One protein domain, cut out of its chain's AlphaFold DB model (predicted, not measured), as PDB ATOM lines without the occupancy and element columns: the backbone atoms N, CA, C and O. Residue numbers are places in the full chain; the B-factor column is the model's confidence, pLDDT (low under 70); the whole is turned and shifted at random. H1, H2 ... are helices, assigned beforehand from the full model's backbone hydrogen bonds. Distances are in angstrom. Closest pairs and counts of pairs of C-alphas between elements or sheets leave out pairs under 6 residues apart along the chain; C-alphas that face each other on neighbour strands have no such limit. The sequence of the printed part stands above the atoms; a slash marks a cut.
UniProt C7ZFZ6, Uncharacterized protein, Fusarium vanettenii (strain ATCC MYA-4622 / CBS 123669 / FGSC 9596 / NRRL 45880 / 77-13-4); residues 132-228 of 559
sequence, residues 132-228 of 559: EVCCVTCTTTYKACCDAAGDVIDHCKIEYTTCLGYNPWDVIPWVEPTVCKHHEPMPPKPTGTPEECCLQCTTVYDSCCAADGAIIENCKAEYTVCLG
ATOM      1  N   GLU A 132       1.107  48.297 -32.319       66.81
ATOM      2  CA  GLU A 132       1.554  47.822 -33.635       66.81
ATOM      3  C   GLU A 132       3.076  47.960 -33.823       66.81
ATOM      4  O   GLU A 132       3.737  47.068 -34.355       66.81
ATOM      5  N   VAL A 133       3.663  49.062 -33.344       77.94
ATOM      6  CA  VAL A 133       5.104  49.347 -33.464       77.94
ATOM      7  C   VAL A 133       5.914  48.407 -32.574       77.94
ATOM      8  O   VAL A 133       6.988  47.945 -32.968       77.94
ATOM      9  N   CYS A 134       5.372  48.046 -31.408       83.31
ATOM     10  CA  CYS A 134       5.996  47.057 -30.539       83.31
ATOM     11  C   CYS A 134       6.114  45.693 -31.227       83.31
ATOM     12  O   CYS A 134       7.203  45.119 -31.254       83.31
ATOM     13  N   CYS A 135       5.032  45.187 -31.829       83.31
ATOM     14  CA  CYS A 135       5.055  43.862 -32.447       83.31
ATOM     15  C   CYS A 135       6.039  43.788 -33.601       83.31
ATOM     16  O   CYS A 135       6.817  42.841 -33.685       83.31
ATOM     17  N   VAL A 136       6.070  44.819 -34.444       86.12
ATOM     18  CA  VAL A 136       7.050  44.909 -35.529       86.12
ATOM     19  C   VAL A 136       8.475  44.892 -34.968       86.12
ATOM     20  O   VAL A 136       9.329  44.168 -35.483       86.12
ATOM     21  N   THR A 137       8.732  45.612 -33.876       86.69
ATOM     22  CA  THR A 137      10.061  45.684 -33.247       86.69
ATOM     23  C   THR A 137      10.473  44.354 -32.609       86.69
ATOM     24  O   THR A 137      11.566  43.854 -32.885       86.69
ATOM     25  N   CYS A 138       9.597  43.732 -31.815       89.81
ATOM     26  CA  CYS A 138       9.843  42.436 -31.177       89.81
ATOM     27  C   CYS A 138      10.078  41.330 -32.204       89.81
ATOM     28  O   CYS A 138      11.024  40.555 -32.087       89.81
ATOM     29  N   THR A 139       9.257  41.294 -33.251       89.62
ATOM     30  CA  THR A 139       9.361  40.317 -34.335       89.62
ATOM     31  C   THR A 139      10.640  40.498 -35.146       89.62
ATOM     32  O   THR A 139      11.302  39.519 -35.488       89.62
ATOM     33  N   THR A 140      11.024  41.743 -35.438       90.81
ATOM     34  CA  THR A 140      12.280  42.035 -36.148       90.81
ATOM     35  C   THR A 140      13.488  41.616 -35.310       90.81
ATOM     36  O   THR A 140      14.416  41.003 -35.831       90.81
ATOM     37  N   THR A 141      13.442  41.873 -34.001       87.56
ATOM     38  CA  THR A 141      14.495  41.473 -33.057       87.56
ATOM     39  C   THR A 141      14.588  39.953 -32.935       87.56
ATOM     40  O   THR A 141      15.683  39.399 -32.978       87.56
ATOM     41  N   TYR A 142      13.449  39.258 -32.869       90.75
ATOM     42  CA  TYR A 142      13.396  37.797 -32.855       90.75
ATOM     43  C   TYR A 142      14.009  37.189 -34.117       90.75
ATOM     44  O   TYR A 142      14.831  36.285 -34.012       90.75
ATOM     45  N   LYS A 143      13.666  37.708 -35.304       90.56
ATOM     46  CA  LYS A 143      14.246  37.241 -36.573       90.56
ATOM     47  C   LYS A 143      15.760  37.454 -36.610       90.56
ATOM     48  O   LYS A 143      16.487  36.508 -36.884       90.56
ATOM     49  N   ALA A 144      16.234  38.638 -36.222       87.56
ATOM     50  CA  ALA A 144      17.667  38.916 -36.131       87.56
ATOM     51  C   ALA A 144      18.386  38.002 -35.118       87.56
ATOM     52  O   ALA A 144      19.512  37.574 -35.365       87.56
ATOM     53  N   CYS A 145      17.734  37.671 -33.998       86.50
ATOM     54  CA  CYS A 145      18.244  36.704 -33.028       86.50
ATOM     55  C   CYS A 145      18.325  35.296 -33.632       86.50
ATOM     56  O   CYS A 145      19.358  34.647 -33.511       86.50
ATOM     57  N   CYS A 146      17.283  34.840 -34.330       84.56
ATOM     58  CA  CYS A 146      17.275  33.540 -35.003       84.56
ATOM     59  C   CYS A 146      18.370  33.434 -36.071       84.56
ATOM     60  O   CYS A 146      19.030  32.401 -36.164       84.56
ATOM     61  N   ASP A 147      18.604  34.508 -36.825       84.50
ATOM     62  CA  ASP A 147      19.652  34.558 -37.847       84.50
ATOM     63  C   ASP A 147      21.065  34.511 -37.231       84.50
ATOM     64  O   ASP A 147      21.996  33.997 -37.852       84.50
ATOM     65  N   ALA A 148      21.235  35.019 -36.003       80.38
ATOM     66  CA  ALA A 148      22.513  35.037 -35.288       80.38
ATOM     67  C   ALA A 148      22.768  33.787 -34.421       80.38
ATOM     68  O   ALA A 148      23.924  33.412 -34.219       80.38
ATOM     69  N   ALA A 149      21.720  33.156 -33.886       69.50
ATOM     70  CA  ALA A 149      21.819  32.100 -32.874       69.50
ATOM     71  C   ALA A 149      22.071  30.689 -33.438       69.50
ATOM     72  O   ALA A 149      22.365  29.774 -32.666       69.50
ATOM     73  N   GLY A 150      21.955  30.488 -34.756       67.94
ATOM     74  CA  GLY A 150      22.059  29.159 -35.363       67.94
ATOM     75  C   GLY A 150      21.026  28.190 -34.770       67.94
ATOM     76  O   GLY A 150      19.833  28.485 -34.731       67.94
ATOM     77  N   ASP A 151      21.479  27.037 -34.282       53.75
ATOM     78  CA  ASP A 151      20.657  25.960 -33.716       53.75
ATOM     79  C   ASP A 151      20.113  26.243 -32.293       53.75
ATOM     80  O   ASP A 151      19.282  25.484 -31.788       53.75
ATOM     81  N   VAL A 152      20.486  27.362 -31.657       63.75
ATOM     82  CA  VAL A 152      20.085  27.718 -30.275       63.75
ATOM     83  C   VAL A 152      18.879  28.674 -30.250       63.75
ATOM     84  O   VAL A 152      18.893  29.748 -29.647       63.75
ATOM     85  N   ILE A 153      17.793  28.277 -30.916       80.50
ATOM     86  CA  ILE A 153      16.591  29.111 -31.124       80.50
ATOM     87  C   ILE A 153      15.818  29.395 -29.817       80.50
ATOM     88  O   ILE A 153      15.093  30.388 -29.723       80.50
ATOM     89  N   ASP A 154      15.953  28.554 -28.789       80.69
ATOM     90  CA  ASP A 154      15.118  28.646 -27.581       80.69
ATOM     91  C   ASP A 154      15.361  29.919 -26.762       80.69
ATOM     92  O   ASP A 154      14.420  30.462 -26.183       80.69
ATOM     93  N   HIS A 155      16.578  30.468 -26.785       80.94
ATOM     94  CA  HIS A 155      16.852  31.763 -26.164       80.94
ATOM     95  C   HIS A 155      16.085  32.893 -26.868       80.94
ATOM     96  O   HIS A 155      15.375  33.659 -26.213       80.94
ATOM     97  N   CYS A 156      16.119  32.920 -28.204       87.50
ATOM     98  CA  CYS A 156      15.362  33.884 -29.000       87.50
ATOM     99  C   CYS A 156      13.857  33.765 -28.743       87.50
ATOM    100  O   CYS A 156      13.155  34.774 -28.702       87.50
ATOM    101  N   LYS A 157      13.346  32.546 -28.515       87.94
ATOM    102  CA  LYS A 157      11.929  32.345 -28.185       87.94
ATOM    103  C   LYS A 157      11.534  32.964 -26.842       87.94
ATOM    104  O   LYS A 157      10.462  33.566 -26.734       87.94
ATOM    105  N   ILE A 158      12.386  32.823 -25.827       82.44
ATOM    106  CA  ILE A 158      12.157  33.390 -24.489       82.44
ATOM    107  C   ILE A 158      12.182  34.918 -24.553       82.44
ATOM    108  O   ILE A 158      11.284  35.570 -24.011       82.44
ATOM    109  N   GLU A 159      13.160  35.498 -25.251       82.69
ATOM    110  CA  GLU A 159      13.230  36.951 -25.425       82.69
ATOM    111  C   GLU A 159      12.040  37.481 -26.221       82.69
ATOM    112  O   GLU A 159      11.445  38.487 -25.841       82.69
ATOM    113  N   TYR A 160      11.618  36.765 -27.263       90.25
ATOM    114  CA  TYR A 160      10.450  37.136 -28.053       90.25
ATOM    115  C   TYR A 160       9.153  37.090 -27.240       90.25
ATOM    116  O   TYR A 160       8.371  38.036 -27.283       90.25
ATOM    117  N   THR A 161       8.966  36.055 -26.417       86.12
ATOM    118  CA  THR A 161       7.841  35.955 -25.467       86.12
ATOM    119  C   THR A 161       7.847  37.105 -24.464       86.12
ATOM    120  O   THR A 161       6.808  37.695 -24.173       86.12
ATOM    121  N   THR A 162       9.028  37.450 -23.952       83.38
ATOM    122  CA  THR A 162       9.202  38.548 -22.991       83.38
ATOM    123  C   THR A 162       8.913  39.900 -23.642       83.38
ATOM    124  O   THR A 162       8.258  40.748 -23.037       83.38
ATOM    125  N   CYS A 163       9.351  40.089 -24.888       85.38
ATOM    126  CA  CYS A 163       9.113  41.296 -25.675       85.38
ATOM    127  C   CYS A 163       7.626  41.455 -26.014       85.38
ATOM    128  O   CYS A 163       7.059  42.524 -25.836       85.38
ATOM    129  N   LEU A 164       6.952  40.382 -26.424       86.31
ATOM    130  CA  LEU A 164       5.519  40.424 -26.705       86.31
ATOM    131  C   LEU A 164       4.661  40.496 -25.439       86.31
ATOM    132  O   LEU A 164       3.511  40.908 -25.526       86.31
ATOM    133  N   GLY A 165       5.167  40.073 -24.279       82.44
ATOM    134  CA  GLY A 165       4.389  39.966 -23.038       82.44
ATOM    135  C   GLY A 165       3.353  38.834 -23.044       82.44
ATOM    136  O   GLY A 165       2.474  38.772 -22.184       82.44
ATOM    137  N   TYR A 166       3.431  37.933 -24.020       83.25
ATOM    138  CA  TYR A 166       2.704  36.669 -24.067       83.25
ATOM    139  C   TYR A 166       3.460  35.682 -24.944       83.25
ATOM    140  O   TYR A 166       4.309  36.064 -25.747       83.25
ATOM    141  N   ASN A 167       3.130  34.404 -24.792       86.81
ATOM    142  CA  ASN A 167       3.696  33.343 -25.604       86.81
ATOM    143  C   ASN A 167       2.927  33.233 -26.939       86.81
ATOM    144  O   ASN A 167       1.758  32.841 -26.940       86.81
ATOM    145  N   PRO A 168       3.547  33.570 -28.086       86.00
ATOM    146  CA  PRO A 168       2.878  33.527 -29.384       86.00
ATOM    147  C   PRO A 168       2.646  32.099 -29.901       86.00
ATOM    148  O   PRO A 168       1.861  31.916 -30.829       86.00
ATOM    149  N   TRP A 169       3.301  31.083 -29.327       86.94
ATOM    150  CA  TRP A 169       3.122  29.679 -29.724       86.94
ATOM    151  C   TRP A 169       1.879  29.023 -29.114       86.94
ATOM    152  O   TRP A 169       1.494  27.947 -29.564       86.94
ATOM    153  N   ASP A 170       1.218  29.679 -28.157       82.50
ATOM    154  CA  ASP A 170      -0.047  29.203 -27.583       82.50
ATOM    155  C   ASP A 170      -1.254  29.503 -28.501       82.50
ATOM    156  O   ASP A 170      -2.355  28.995 -28.283       82.50
ATOM    157  N   VAL A 171      -1.058  30.310 -29.554       78.00
ATOM    158  CA  VAL A 171      -2.075  30.630 -30.565       78.00
ATOM    159  C   VAL A 171      -2.012  29.602 -31.696       78.00
ATOM    160  O   VAL A 171      -1.023  29.523 -32.423       78.00
ATOM    161  N   ILE A 172      -3.082  28.818 -31.859       71.50
ATOM    162  CA  ILE A 172      -3.193  27.778 -32.890       71.50
ATOM    163  C   ILE A 172      -4.400  28.087 -33.795       71.50
ATOM    164  O   ILE A 172      -5.518  28.164 -33.284       71.50
ATOM    165  N   PRO A 173      -4.227  28.213 -35.127       80.25
ATOM    166  CA  PRO A 173      -2.979  28.080 -35.884       80.25
ATOM    167  C   PRO A 173      -2.028  29.261 -35.653       80.25
ATOM    168  O   PRO A 173      -2.477  30.386 -35.443       80.25
ATOM    169  N   TRP A 174      -0.718  28.995 -35.705       80.31
ATOM    170  CA  TRP A 174       0.292  30.031 -35.486       80.31
ATOM    171  C   TRP A 174       0.123  31.157 -36.504       80.31
ATOM    172  O   TRP A 174       0.112  30.926 -37.715       80.31
ATOM    173  N   VAL A 175       0.002  32.373 -35.984       83.75
ATOM    174  CA  VAL A 175      -0.040  33.610 -36.757       83.75
ATOM    175  C   VAL A 175       1.008  34.558 -36.201       83.75
ATOM    176  O   VAL A 175       1.273  34.571 -34.998       83.75
ATOM    177  N   GLU A 176       1.618  35.341 -37.084       83.12
ATOM    178  CA  GLU A 176       2.596  36.341 -36.683       83.12
ATOM    179  C   GLU A 176       1.927  37.390 -35.768       83.12
ATOM    180  O   GLU A 176       0.907  37.968 -36.149       83.12
ATOM    181  N   PRO A 177       2.460  37.620 -34.556       84.44
ATOM    182  CA  PRO A 177       1.972  38.615 -33.606       84.44
ATOM    183  C   PRO A 177       1.818  40.017 -34.199       84.44
ATOM    184  O   PRO A 177       2.778  40.594 -34.710       84.44
ATOM    185  N   THR A 178       0.620  40.591 -34.072       81.50
ATOM    186  CA  THR A 178       0.300  41.952 -34.535       81.50
ATOM    187  C   THR A 178       0.132  42.965 -33.398       81.50
ATOM    188  O   THR A 178       0.190  44.165 -33.653       81.50
ATOM    189  N   VAL A 179      -0.042  42.506 -32.153       79.38
ATOM    190  CA  VAL A 179      -0.235  43.350 -30.960       79.38
ATOM    191  C   VAL A 179       0.628  42.847 -29.800       79.38
ATOM    192  O   VAL A 179       0.569  41.667 -29.477       79.38
ATOM    193  N   CYS A 180       1.405  43.718 -29.150       80.06
ATOM    194  CA  CYS A 180       2.132  43.368 -27.924       80.06
ATOM    195  C   CYS A 180       1.267  43.547 -26.673       80.06
ATOM    196  O   CYS A 180       0.534  44.526 -26.549       80.06
ATOM    197  N   LYS A 181       1.478  42.688 -25.676       70.25
ATOM    198  CA  LYS A 181       1.080  42.880 -24.275       70.25
ATOM    199  C   LYS A 181       2.233  43.464 -23.462       70.25
ATOM    200  O   LYS A 181       2.677  42.889 -22.470       70.25
ATOM    201  N   HIS A 182       2.729  44.635 -23.838       58.38
ATOM    202  CA  HIS A 182       3.354  45.444 -22.802       58.38
ATOM    203  C   HIS A 182       2.226  45.989 -21.953       58.38
ATOM    204  O   HIS A 182       1.366  46.686 -22.477       58.38
ATOM    205  N   HIS A 183       2.223  45.625 -20.669       45.88
ATOM    206  CA  HIS A 183       1.403  46.282 -19.670       45.88
ATOM    207  C   HIS A 183       1.449  47.794 -19.941       45.88
ATOM    208  O   HIS A 183       2.445  48.464 -19.639       45.88
ATOM    209  N   GLU A 184       0.348  48.347 -20.457       45.03
ATOM    210  CA  GLU A 184      -0.077  49.643 -19.958       45.03
ATOM    211  C   GLU A 184       0.037  49.550 -18.435       45.03
ATOM    212  O   GLU A 184      -0.251  48.480 -17.880       45.03
ATOM    213  N   PRO A 185       0.597  50.582 -17.775       41.38
ATOM    214  CA  PRO A 185       0.905  50.508 -16.356       41.38
ATOM    215  C   PRO A 185      -0.282  49.866 -15.655       41.38
ATOM    216  O   PRO A 185      -1.401  50.340 -15.860       41.38
ATOM    217  N   MET A 186      -0.027  48.774 -14.908       39.38
ATOM    218  CA  MET A 186      -1.033  48.164 -14.034       39.38
ATOM    219  C   MET A 186      -1.878  49.301 -13.477       39.38
ATOM    220  O   MET A 186      -1.261  50.284 -13.022       39.38
ATOM    221  N   PRO A 187      -3.223  49.225 -13.557       49.69
ATOM    222  CA  PRO A 187      -4.052  50.287 -13.019       49.69
ATOM    223  C   PRO A 187      -3.500  50.589 -11.626       49.69
ATOM    224  O   PRO A 187      -3.187  49.640 -10.890       49.69
ATOM    225  N   PRO A 188      -3.209  51.869 -11.323       50.59
ATOM    226  CA  PRO A 188      -2.554  52.230 -10.074       50.59
ATOM    227  C   PRO A 188      -3.268  51.486  -8.953       50.59
ATOM    228  O   PRO A 188      -4.499  51.457  -8.980       50.59
ATOM    229  N   LYS A 189      -2.511  50.837  -8.043       52.50
ATOM    230  CA  LYS A 189      -3.075  50.081  -6.906       52.50
ATOM    231  C   LYS A 189      -4.309  50.844  -6.432       52.50
ATOM    232  O   LYS A 189      -4.109  52.001  -6.054       52.50
ATOM    233  N   PRO A 190      -5.521  50.263  -6.505       57.25
ATOM    234  CA  PRO A 190      -6.730  51.052  -6.374       57.25
ATOM    235  C   PRO A 190      -6.672  51.874  -5.090       57.25
ATOM    236  O   PRO A 190      -6.517  51.332  -3.993       57.25
ATOM    237  N   THR A 191      -6.664  53.196  -5.237       52.56
ATOM    238  CA  THR A 191      -6.626  54.130  -4.114       52.56
ATOM    239  C   THR A 191      -8.045  54.589  -3.853       52.56
ATOM    240  O   THR A 191      -8.685  55.077  -4.780       52.56
ATOM    241  N   GLY A 192      -8.522  54.458  -2.621       65.56
ATOM    242  CA  GLY A 192      -9.880  54.859  -2.269       65.56
ATOM    243  C   GLY A 192     -10.493  53.941  -1.226       65.56
ATOM    244  O   GLY A 192      -9.796  53.144  -0.587       65.56
ATOM    245  N   THR A 193     -11.801  54.072  -1.036       80.56
ATOM    246  CA  THR A 193     -12.567  53.133  -0.211       80.56
ATOM    247  C   THR A 193     -12.655  51.761  -0.903       80.56
ATOM    248  O   THR A 193     -12.364  51.650  -2.101       80.56
ATOM    249  N   PRO A 194     -13.030  50.685  -0.188       80.31
ATOM    250  CA  PRO A 194     -13.189  49.366  -0.801       80.31
ATOM    251  C   PRO A 194     -14.167  49.342  -1.991       80.31
ATOM    252  O   PRO A 194     -13.981  48.542  -2.911       80.31
ATOM    253  N   GLU A 195     -15.154  50.238  -2.001       79.50
ATOM    254  CA  GLU A 195     -16.140  50.416  -3.074       79.50
ATOM    255  C   GLU A 195     -15.532  51.116  -4.297       79.50
ATOM    256  O   GLU A 195     -15.718  50.678  -5.432       79.50
ATOM    257  N   GLU A 196     -14.743  52.169  -4.073       82.62
ATOM    258  CA  GLU A 196     -14.045  52.890  -5.142       82.62
ATOM    259  C   GLU A 196     -12.999  51.998  -5.821       82.62
ATOM    260  O   GLU A 196     -12.859  52.018  -7.045       82.62
ATOM    261  N   CYS A 197     -12.341  51.131  -5.046       86.25
ATOM    262  CA  CYS A 197     -11.492  50.085  -5.602       86.25
ATOM    263  C   CYS A 197     -12.267  49.160  -6.543       86.25
ATOM    264  O   CYS A 197     -11.810  48.873  -7.651       86.25
ATOM    265  N   CYS A 198     -13.440  48.696  -6.111       88.62
ATOM    266  CA  CYS A 198     -14.212  47.741  -6.887       88.62
ATOM    267  C   CYS A 198     -14.672  48.354  -8.209       88.62
ATOM    268  O   CYS A 198     -14.519  47.737  -9.262       88.62
ATOM    269  N   LEU A 199     -15.136  49.604  -8.168       88.75
ATOM    270  CA  LEU A 199     -15.521  50.353  -9.359       88.75
ATOM    271  C   LEU A 199     -14.352  50.503 -10.345       88.75
ATOM    272  O   LEU A 199     -14.538  50.306 -11.548       88.75
ATOM    273  N   GLN A 200     -13.145  50.798  -9.853       86.00
ATOM    274  CA  GLN A 200     -11.944  50.892 -10.688       86.00
ATOM    275  C   GLN A 200     -11.602  49.544 -11.336       86.00
ATOM    276  O   GLN A 200     -11.443  49.475 -12.555       86.00
ATOM    277  N   CYS A 201     -11.568  48.464 -10.555       88.56
ATOM    278  CA  CYS A 201     -11.285  47.120 -11.062       88.56
ATOM    279  C   CYS A 201     -12.316  46.653 -12.092       88.56
ATOM    280  O   CYS A 201     -11.961  46.087 -13.125       88.56
ATOM    281  N   THR A 202     -13.592  46.924 -11.834       90.12
ATOM    282  CA  THR A 202     -14.685  46.608 -12.748       90.12
ATOM    283  C   THR A 202     -14.594  47.405 -14.044       90.12
ATOM    284  O   THR A 202     -14.802  46.841 -15.112       90.12
ATOM    285  N   THR A 203     -14.253  48.692 -13.973       88.31
ATOM    286  CA  THR A 203     -14.102  49.536 -15.168       88.31
ATOM    287  C   THR A 203     -12.976  49.015 -16.062       88.31
ATOM    288  O   THR A 203     -13.138  48.934 -17.278       88.31
ATOM    289  N   VAL A 204     -11.858  48.595 -15.459       86.19
ATOM    290  CA  VAL A 204     -10.734  47.979 -16.182       86.19
ATOM    291  C   VAL A 204     -11.158  46.652 -16.813       86.19
ATOM    292  O   VAL A 204     -10.920  46.446 -18.002       86.19
ATOM    293  N   TYR A 205     -11.847  45.785 -16.068       90.44
ATOM    294  CA  TYR A 205     -12.362  44.517 -16.590       90.44
ATOM    295  C   TYR A 205     -13.313  44.712 -17.778       90.44
ATOM    296  O   TYR A 205     -13.114  44.099 -18.824       90.44
ATOM    297  N   ASP A 206     -14.295  45.607 -17.647       91.38
ATOM    298  CA  ASP A 206     -15.267  45.889 -18.705       91.38
ATOM    299  C   ASP A 206     -14.561  46.436 -19.960       91.38
ATOM    300  O   ASP A 206     -14.878  46.029 -21.078       91.38
ATOM    301  N   SER A 207     -13.554  47.304 -19.785       83.44
ATOM    302  CA  SER A 207     -12.746  47.820 -20.898       83.44
ATOM    303  C   SER A 207     -11.895  46.737 -21.573       83.44
ATOM    304  O   SER A 207     -11.806  46.710 -22.799       83.44
ATOM    305  N   CYS A 208     -11.346  45.795 -20.797       85.81
ATOM    306  CA  CYS A 208     -10.603  44.644 -21.309       85.81
ATOM    307  C   CYS A 208     -11.518  43.725 -22.123       85.81
ATOM    308  O   CYS A 208     -11.165  43.317 -23.225       85.81
ATOM    309  N   CYS A 209     -12.727  43.448 -21.631       87.25
ATOM    310  CA  CYS A 209     -13.702  42.628 -22.346       87.25
ATOM    311  C   CYS A 209     -14.244  43.289 -23.622       87.25
ATOM    312  O   CYS A 209     -14.700  42.578 -24.514       87.25
ATOM    313  N   ALA A 210     -14.211  44.622 -23.709       86.81
ATOM    314  CA  ALA A 210     -14.687  45.377 -24.867       86.81
ATOM    315  C   ALA A 210     -13.632  45.560 -25.976       86.81
ATOM    316  O   ALA A 210     -13.976  46.061 -27.046       86.81
ATOM    317  N   ALA A 211     -12.368  45.193 -25.742       82.38
ATOM    318  CA  ALA A 211     -11.294  45.365 -26.718       82.38
ATOM    319  C   ALA A 211     -11.293  44.261 -27.795       82.38
ATOM    320  O   ALA A 211     -11.431  43.070 -27.499       82.38
ATOM    321  N   ASP A 212     -11.086  44.648 -29.057       69.38
ATOM    322  CA  ASP A 212     -11.005  43.712 -30.183       69.38
ATOM    323  C   ASP A 212      -9.788  42.782 -30.039       69.38
ATOM    324  O   ASP A 212      -8.647  43.229 -29.920       69.38
ATOM    325  N   GLY A 213     -10.026  41.466 -30.050       67.56
ATOM    326  CA  GLY A 213      -8.978  40.455 -29.854       67.56
ATOM    327  C   GLY A 213      -8.612  40.182 -28.389       67.56
ATOM    328  O   GLY A 213      -7.625  39.489 -28.129       67.56
ATOM    329  N   ALA A 214      -9.390  40.688 -27.425       70.50
ATOM    330  CA  ALA A 214      -9.159  40.422 -26.011       70.50
ATOM    331  C   ALA A 214      -9.299  38.933 -25.655       70.50
ATOM    332  O   ALA A 214     -10.265  38.254 -26.011       70.50
ATOM    333  N   ILE A 215      -8.340  38.430 -24.873       77.00
ATOM    334  CA  ILE A 215      -8.401  37.088 -24.288       77.00
ATOM    335  C   ILE A 215      -9.171  37.193 -22.970       77.00
ATOM    336  O   ILE A 215      -8.631  37.651 -21.966       77.00
ATOM    337  N   ILE A 216     -10.432  36.756 -22.967       82.00
ATOM    338  CA  ILE A 216     -11.346  36.900 -21.820       82.00
ATOM    339  C   ILE A 216     -10.778  36.301 -20.523       82.00
ATOM    340  O   ILE A 216     -10.927  36.897 -19.459       82.00
ATOM    341  N   GLU A 217     -10.079  35.168 -20.598       79.81
ATOM    342  CA  GLU A 217      -9.446  34.545 -19.425       79.81
ATOM    343  C   GLU A 217      -8.362  35.429 -18.793       79.81
ATOM    344  O   GLU A 217      -8.225  35.463 -17.571       79.81
ATOM    345  N   ASN A 218      -7.658  36.235 -19.593       79.25
ATOM    346  CA  ASN A 218      -6.707  37.210 -19.069       79.25
ATOM    347  C   ASN A 218      -7.430  38.348 -18.346       79.25
ATOM    348  O   ASN A 218      -7.031  38.704 -17.239       79.25
ATOM    349  N   CYS A 219      -8.521  38.864 -18.920       86.75
ATOM    350  CA  CYS A 219      -9.335  39.887 -18.261       86.75
ATOM    351  C   CYS A 219      -9.853  39.385 -16.902       86.75
ATOM    352  O   CYS A 219      -9.795  40.106 -15.908       86.75
ATOM    353  N   LYS A 220     -10.307  38.126 -16.825       87.75
ATOM    354  CA  LYS A 220     -10.754  37.504 -15.567       87.75
ATOM    355  C   LYS A 220      -9.620  37.359 -14.547       87.75
ATOM    356  O   LYS A 220      -9.814  37.668 -13.369       87.75
ATOM    357  N   ALA A 221      -8.441  36.915 -14.983       79.50
ATOM    358  CA  ALA A 221      -7.276  36.773 -14.113       79.50
ATOM    359  C   ALA A 221      -6.847  38.127 -13.523       79.50
ATOM    360  O   ALA A 221      -6.670  38.247 -12.310       79.50
ATOM    361  N   GLU A 222      -6.760  39.169 -14.351       81.50
ATOM    362  CA  GLU A 222      -6.425  40.520 -13.891       81.50
ATOM    363  C   GLU A 222      -7.493  41.099 -12.965       81.50
ATOM    364  O   GLU A 222      -7.168  41.727 -11.956       81.50
ATOM    365  N   TYR A 223      -8.768  40.834 -13.243       89.62
ATOM    366  CA  TYR A 223      -9.865  41.290 -12.398       89.62
ATOM    367  C   TYR A 223      -9.887  40.573 -11.033       89.62
ATOM    368  O   TYR A 223     -10.092  41.227 -10.012       89.62
ATOM    369  N   THR A 224      -9.535  39.282 -10.979       86.00
ATOM    370  CA  THR A 224      -9.307  38.532  -9.721       86.00
ATOM    371  C   THR A 224      -8.201  39.169  -8.878       86.00
ATOM    372  O   THR A 224      -8.362  39.402  -7.677       86.00
ATOM    373  N   VAL A 225      -7.065  39.478  -9.511       83.44
ATOM    374  CA  VAL A 225      -5.915  40.108  -8.845       83.44
ATOM    375  C   VAL A 225      -6.274  41.516  -8.366       83.44
ATOM    376  O   VAL A 225      -5.949  41.882  -7.236       83.44
ATOM    377  N   CYS A 226      -6.987  42.286  -9.191       85.56
ATOM    378  CA  CYS A 226      -7.421  43.639  -8.859       85.56
ATOM    379  C   CYS A 226      -8.399  43.655  -7.681       85.56
ATOM    380  O   CYS A 226      -8.293  44.522  -6.822       85.56
ATOM    381  N   LEU A 227      -9.315  42.691  -7.582       86.69
ATOM    382  CA  LEU A 227     -10.248  42.608  -6.458       86.69
ATOM    383  C   LEU A 227      -9.625  42.016  -5.188       86.69
ATOM    384  O   LEU A 227     -10.145  42.247  -4.098       86.69
ATOM    385  N   GLY A 228      -8.542  41.248  -5.302       84.88
ATOM    386  CA  GLY A 228      -7.951  40.512  -4.178       84.88
ATOM    387  C   GLY A 228      -8.745  39.262  -3.771       84.88
ATOM    388  O   GLY A 228      -8.522  38.711  -2.692       84.88
TER     389      GLY A 228
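This is residues 132 to 228 of the 559 residues of an uncharacterized protein of Fusarium vanettenii (strain ATCC MYA-4622 / CBS 123669 / FGSC 9596 / NRRL 45880 / 77-13-4) (UniProt C7ZFZ6). Two separate helical hairpins, H1 with H2 and H3 with H4, form two lobes at opposite ends of an elongated model, joined by the long stretch of residues 165 to 193, of which 170 to 175 stick out. The printed part has 97 residues with four named helices, H1 H2 H3 H4 in order, and no named strand: all helix. It is loose, with a radius of gyration of the C-alphas of 16.8 A and spans of 55 by 25 by 22 A.

H1, residues 132 to 149, is 25.7 A long, from C-alpha 132 at (1.554, 47.822, -33.635). H2 is residues 153 to 164. H3, residues 194 to 209, is 22.6 A long. H4, residues 216 to 227, ends with C-alpha 227 at (-10.248, 42.608, -6.458).

H1 and H2, a hairpin, touch at a shallow tilt of 13 degrees, opposite ways; their closest C-alphas, of Cys 138 and Cys 163, are 5.7 A apart. The hairpin H3 and H4 touches likewise at a shallow tilt of 12 degrees, opposite ways, the closest C-alphas being those of Cys 201 and Cys 226, 5.6 A. H1 and H2 are each apart from H3 and H4. In H1, H2, H3 and H4 every O i to N i+4 pair is within hydrogen-bond range.

The C-alphas farthest apart, of Gly 150 and Thr 193, are 54.9 A apart. The printed part has no cut. The link from H2 to H3 is long, 29 residues. Mean pLDDT of the printed part is 79.0; residues under 70 are 132, 149 to 152, 182 to 192 and 212 to 213.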